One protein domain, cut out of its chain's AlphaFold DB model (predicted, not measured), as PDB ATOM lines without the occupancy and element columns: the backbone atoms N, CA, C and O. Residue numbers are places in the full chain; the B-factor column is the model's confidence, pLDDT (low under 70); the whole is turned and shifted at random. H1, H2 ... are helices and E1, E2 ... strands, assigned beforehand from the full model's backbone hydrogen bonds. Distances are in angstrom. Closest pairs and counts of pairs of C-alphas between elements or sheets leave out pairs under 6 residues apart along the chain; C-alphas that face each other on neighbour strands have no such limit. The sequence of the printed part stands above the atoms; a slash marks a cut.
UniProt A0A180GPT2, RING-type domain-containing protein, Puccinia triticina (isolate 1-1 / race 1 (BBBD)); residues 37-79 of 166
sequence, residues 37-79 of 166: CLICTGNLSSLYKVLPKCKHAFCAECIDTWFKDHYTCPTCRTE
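AT A GLANCE: This is residues 37 to 79 of the 166 residues of the protein "RING-type domain-containing protein" of Puccinia triticina (isolate 1-1 / race 1 (BBBD)) (UniProt A0A180GPT2). With little regular structure, this is a small knot of loops round a two-stranded hairpin, E1 and E2, with one short helix, H1, that follows E2 with no residue between them and turns off in a new direction. The unnamed residues 67 to 79 fold back from the helix toward the hairpin's loop. The printed part has 43 residues, 13 of them in named elements, in the order E1, E2, H1; the sheet is antiparallel and the class mixed. It is compact, with a radius of gyration of the C-alphas of 9.4 A, spanning 24 by 20 by 15 A.

IN THESE COORDINATES: Find C-alpha 48 at (204.868, 189.425, 135.901), where E1, residues 48 to 50, begins its 6.8 A. E2, residues 57 to 59, covers 7.2 A. H1, residues 60 to 66, runs 10.0 A to C-alpha 66 at (202.894, 190.601, 122.558).

HOW THE PARTS SIT: Look first at the hairpin E1 and E2, antiparallel at 152 degrees: N 49 and O 58, 2.8 A apart, are within hydrogen-bond range. The closest C-alphas of E1 and H1 are those of Tyr 48 and Ala 60, 4.6 A apart. In H1 every O i to N i+4 pair is within hydrogen-bond range.

THE WHOLE: The C-alphas farthest apart, of Ser 46 and Glu 79, are 24.8 A apart. The printed part has no cut, and no printed residue is under 70 in pLDDT.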
ATOM      1  N   CYS A  37     198.201 183.425 133.199       86.62
ATOM      2  CA  CYS A  37     198.498 184.374 132.147       86.62
ATOM      3  C   CYS A  37     197.688 184.028 130.895       86.62
ATOM      4  O   CYS A  37     197.936 183.007 130.264       86.62
ATOM      5  N   LEU A  38     196.804 184.921 130.444       85.94
ATOM      6  CA  LEU A  38     195.963 184.688 129.254       85.94
ATOM      7  C   LEU A  38     196.730 184.553 127.926       85.94
ATOM      8  O   LEU A  38     196.149 184.151 126.923       85.94
ATOM      9  N   ILE A  39     198.019 184.903 127.895       88.75
ATOM     10  CA  ILE A  39     198.856 184.765 126.696       88.75
ATOM     11  C   ILE A  39     199.383 183.332 126.573       88.75
ATOM     12  O   ILE A  39     199.311 182.749 125.495       88.75
ATOM     13  N   CYS A  40     199.918 182.760 127.658       89.19
ATOM     14  CA  CYS A  40     200.451 181.394 127.659       89.19
ATOM     15  C   CYS A  40     199.493 180.358 128.259       89.19
ATOM     16  O   CYS A  40     199.806 179.170 128.258       89.19
ATOM     17  N   THR A  41     198.330 180.787 128.758       84.69
ATOM     18  CA  THR A  41     197.298 179.961 129.413       84.69
ATOM     19  C   THR A  41     197.825 179.106 130.573       84.69
ATOM     20  O   THR A  41     197.279 178.051 130.873       84.69
ATOM     21  N   GLY A  42     198.925 179.530 131.197       83.75
ATOM     22  CA  GLY A  42     199.564 178.840 132.317       83.75
ATOM     23  C   GLY A  42     199.776 179.779 133.493       83.75
ATOM     24  O   GLY A  42     199.496 180.973 133.385       83.75
ATOM     25  N   ASN A  43     200.298 179.257 134.604       81.44
ATOM     26  CA  ASN A  43     200.432 180.058 135.814       81.44
ATOM     27  C   ASN A  43     201.329 181.291 135.615       81.44
ATOM     28  O   ASN A  43     202.373 181.225 134.958       81.44
ATOM     29  N   LEU A  44     200.935 182.410 136.220       78.50
ATOM     30  CA  LEU A  44     201.720 183.630 136.297       78.50
ATOM     31  C   LEU A  44     203.060 183.315 136.966       78.50
ATOM     32  O   LEU A  44     203.126 182.832 138.097       78.50
ATOM     33  N   SER A  45     204.150 183.583 136.249       76.00
ATOM     34  CA  SER A  45     205.504 183.440 136.779       76.00
ATOM     35  C   SER A  45     205.782 184.450 137.898       76.00
ATOM     36  O   SER A  45     205.135 185.493 137.984       76.00
ATOM     37  N   SER A  46     206.825 184.205 138.702       75.69
ATOM     38  CA  SER A  46     207.313 185.166 139.713       75.69
ATOM     39  C   SER A  46     207.669 186.537 139.119       75.69
ATOM     40  O   SER A  46     207.634 187.548 139.818       75.69
ATOM     41  N   LEU A  47     207.977 186.574 137.819       82.25
ATOM     42  CA  LEU A  47     208.142 187.784 137.025       82.25
ATOM     43  C   LEU A  47     206.886 188.037 136.185       82.25
ATOM     44  O   LEU A  47     206.683 187.418 135.138       82.25
ATOM     45  N   TYR A  48     206.053 188.973 136.624       85.88
ATOM     46  CA  TYR A  48     204.868 189.425 135.901       85.88
ATOM     47  C   TYR A  48     204.885 190.947 135.750       85.88
ATOM     48  O   TYR A  48     205.543 191.664 136.505       85.88
ATOM     49  N   LYS A  49     204.164 191.452 134.751       86.56
ATOM     50  CA  LYS A  49     203.955 192.885 134.536       86.56
ATOM     51  C   LYS A  49     202.475 193.199 134.630       86.56
ATOM     52  O   LYS A  49     201.645 192.473 134.088       86.56
ATOM     53  N   VAL A  50     202.169 194.302 135.303       86.00
ATOM     54  CA  VAL A  50     200.817 194.848 135.428       86.00
ATOM     55  C   VAL A  50     200.723 196.090 134.556       86.00
ATOM     56  O   VAL A  50     201.487 197.036 134.747       86.00
ATOM     57  N   LEU A  51     199.784 196.107 133.611       85.06
ATOM     58  CA  LEU A  51     199.599 197.273 132.747       85.06
ATOM     59  C   LEU A  51     199.074 198.456 133.579       85.06
ATOM     60  O   LEU A  51     198.063 198.317 134.277       85.06
ATOM     61  N   PRO A  52     199.693 199.648 133.499       83.12
ATOM     62  CA  PRO A  52     199.384 200.761 134.393       83.12
ATOM     63  C   PRO A  52     197.952 201.283 134.229       83.12
ATOM     64  O   PRO A  52     197.367 201.727 135.221       83.12
ATOM     65  N   LYS A  53     197.377 201.186 133.021       83.88
ATOM     66  CA  LYS A  53     196.046 201.722 132.686       83.88
ATOM     67  C   LYS A  53     194.879 200.808 133.052       83.88
ATOM     68  O   LYS A  53     193.875 201.294 133.554       83.88
ATOM     69  N   CYS A  54     194.994 199.505 132.796       88.12
ATOM     70  CA  CYS A  54     193.899 198.546 132.989       88.12
ATOM     71  C   CYS A  54     194.135 197.545 134.126       88.12
ATOM     72  O   CYS A  54     193.226 196.796 134.459       88.12
ATOM     73  N   LYS A  55     195.334 197.540 134.722       86.25
ATOM     74  CA  LYS A  55     195.731 196.679 135.846       86.25
ATOM     75  C   LYS A  55     195.672 195.166 135.578       86.25
ATOM     76  O   LYS A  55     195.807 194.392 136.517       86.25
ATOM     77  N   HIS A  56     195.551 194.736 134.321       88.69
ATOM     78  CA  HIS A  56     195.713 193.326 133.954       88.69
ATOM     79  C   HIS A  56     197.175 192.889 134.080       88.69
ATOM     80  O   HIS A  56     198.084 193.651 133.727       88.69
ATOM     81  N   ALA A  57     197.380 191.666 134.570       87.94
ATOM     82  CA  ALA A  57     198.686 191.070 134.814       87.94
ATOM     83  C   ALA A  57     198.989 189.947 133.813       87.94
ATOM     84  O   ALA A  57     198.114 189.161 133.458       87.94
ATOM     85  N   PHE A  58     200.243 189.861 133.375       89.25
ATOM     86  CA  PHE A  58     200.735 188.823 132.465       89.25
ATOM     87  C   PHE A  58     202.182 188.470 132.817       89.25
ATOM     88  O   PHE A  58     202.891 189.301 133.391       89.25
ATOM     89  N   CYS A  59     202.665 187.289 132.420       91.31
ATOM     90  CA  CYS A  59     204.093 186.974 132.510       91.31
ATOM     91  C   CYS A  59     204.902 188.018 131.733       91.31
ATOM     92  O   CYS A  59     204.520 188.389 130.619       91.31
ATOM     93  N   ALA A  60     206.019 188.475 132.307       88.69
ATOM     94  CA  ALA A  60     206.822 189.548 131.721       88.69
ATOM     95  C   ALA A  60     207.236 189.231 130.272       88.69
ATOM     96  O   ALA A  60     207.006 190.036 129.377       88.69
ATOM     97  N   GLU A  61     207.738 188.024 130.012       89.75
ATOM     98  CA  GLU A  61     208.141 187.592 128.665       89.75
ATOM     99  C   GLU A  61     206.967 187.503 127.679       89.75
ATOM    100  O   GLU A  61     207.108 187.815 126.493       89.75
ATOM    101  N   CYS A  62     205.795 187.089 128.168       91.00
ATOM    102  CA  CYS A  62     204.604 186.915 127.347       91.00
ATOM    103  C   CYS A  62     204.075 188.263 126.854       91.00
ATOM    104  O   CYS A  62     203.840 188.433 125.656       91.00
ATOM    105  N   ILE A  63     203.927 189.235 127.759       89.50
ATOM    106  CA  ILE A  63     203.453 190.568 127.377       89.50
ATOM    107  C   ILE A  63     204.503 191.343 126.583       89.50
ATOM    108  O   ILE A  63     204.141 192.058 125.658       89.50
ATOM    109  N   ASP A  64     205.793 191.138 126.860       88.56
ATOM    110  CA  ASP A  64     206.876 191.765 126.095       88.56
ATOM    111  C   ASP A  64     206.923 191.250 124.659       88.56
ATOM    112  O   ASP A  64     207.210 192.008 123.737       88.56
ATOM    113  N   THR A  65     206.617 189.966 124.455       89.50
ATOM    114  CA  THR A  65     206.493 189.388 123.113       89.50
ATOM    115  C   THR A  65     205.252 189.913 122.403       89.50
ATOM    116  O   THR A  65     205.348 190.295 121.242       89.50
ATOM    117  N   TRP A  66     204.117 190.003 123.099       90.19
ATOM    118  CA  TRP A  66     202.894 190.601 122.558       90.19
ATOM    119  C   TRP A  66     203.105 192.064 122.130       90.19
ATOM    120  O   TRP A  66     202.701 192.457 121.035       90.19
ATOM    121  N   PHE A  67     203.832 192.845 122.936       87.56
ATOM    122  CA  PHE A  67     204.173 194.249 122.674       87.56
ATOM    123  C   PHE A  67     205.166 194.480 121.531       87.56
ATOM    124  O   PHE A  67     205.402 195.631 121.169       87.56
ATOM    125  N   LYS A  68     205.698 193.423 120.902       83.88
ATOM    126  CA  LYS A  68     206.464 193.559 119.651       83.88
ATOM    127  C   LYS A  68     205.574 193.927 118.465       83.88
ATOM    128  O   LYS A  68     205.995 194.723 117.634       83.88
ATOM    129  N   ASP A  69     204.360 193.376 118.421       84.06
ATOM    130  CA  ASP A  69     203.433 193.533 117.291       84.06
ATOM    131  C   ASP A  69     202.154 194.306 117.671       84.06
ATOM    132  O   ASP A  69     201.486 194.894 116.813       84.06
ATOM    133  N   HIS A  70     201.795 194.338 118.960       86.69
ATOM    134  CA  HIS A  70     200.542 194.915 119.450       86.69
ATOM    135  C   HIS A  70     200.737 195.709 120.741       86.69
ATOM    136  O   HIS A  70     201.173 195.157 121.731       86.69
ATOM    137  N   TYR A  71     200.294 196.966 120.812       87.31
ATOM    138  CA  TYR A  71     200.440 197.806 122.021       87.31
ATOM    139  C   TYR A  71     199.150 197.915 122.841       87.31
ATOM    140  O   TYR A  71     198.842 198.946 123.438       87.31
ATOM    141  N   THR A  72     198.350 196.855 122.823       90.06
ATOM    142  CA  THR A  72     197.040 196.797 123.476       90.06
ATOM    143  C   THR A  72     197.017 195.703 124.521       90.06
ATOM    144  O   THR A  72     197.584 194.637 124.302       90.06
ATOM    145  N   CYS A  73     196.292 195.911 125.615       90.38
ATOM    146  CA  CYS A  73     196.039 194.855 126.589       90.38
ATOM    147  C   CYS A  73     195.361 193.636 125.921       90.38
ATOM    148  O   CYS A  73     194.286 193.812 125.341       90.38
ATOM    149  N   PRO A  74     195.916 192.414 126.033       90.25
ATOM    150  CA  PRO A  74     195.287 191.199 125.506       90.25
ATOM    151  C   PRO A  74     193.864 190.957 126.034       90.25
ATOM    152  O   PRO A  74     193.013 190.461 125.303       90.25
ATOM    153  N   THR A  75     193.587 191.360 127.279       88.50
ATOM    154  CA  THR A  75     192.288 191.149 127.933       88.50
ATOM    155  C   THR A  75     191.237 192.162 127.490       88.50
ATOM    156  O   THR A  75     190.145 191.793 127.071       88.50
ATOM    157  N   CYS A  76     191.543 193.459 127.582       90.12
ATOM    158  CA  CYS A  76     190.543 194.526 127.427       90.12
ATOM    159  C   CYS A  76     190.792 195.457 126.239       90.12
ATOM    160  O   CYS A  76     190.058 196.426 126.055       90.12
ATOM    161  N   ARG A  77     191.835 195.193 125.443       89.75
ATOM    162  CA  ARG A  77     192.231 195.960 124.250       89.75
ATOM    163  C   ARG A  77     192.548 197.440 124.494       89.75
ATOM    164  O   ARG A  77     192.735 198.182 123.539       89.75
ATOM    165  N   THR A  78     192.658 197.874 125.751       91.00
ATOM    166  CA  THR A  78     193.110 199.228 126.093       91.00
ATOM    167  C   THR A  78     194.526 199.451 125.573       91.00
ATOM    168  O   THR A  78     195.412 198.641 125.846       91.00
ATOM    169  N   GLU A  79     194.732 200.543 124.839       86.06
ATOM    170  CA  GLU A  79     196.037 200.928 124.298       86.06
ATOM    171  C   GLU A  79     196.980 201.473 125.375       86.06
ATOM    172  O   GLU A  79     196.593 202.276 126.235       86.06
TER     173      GLU A  79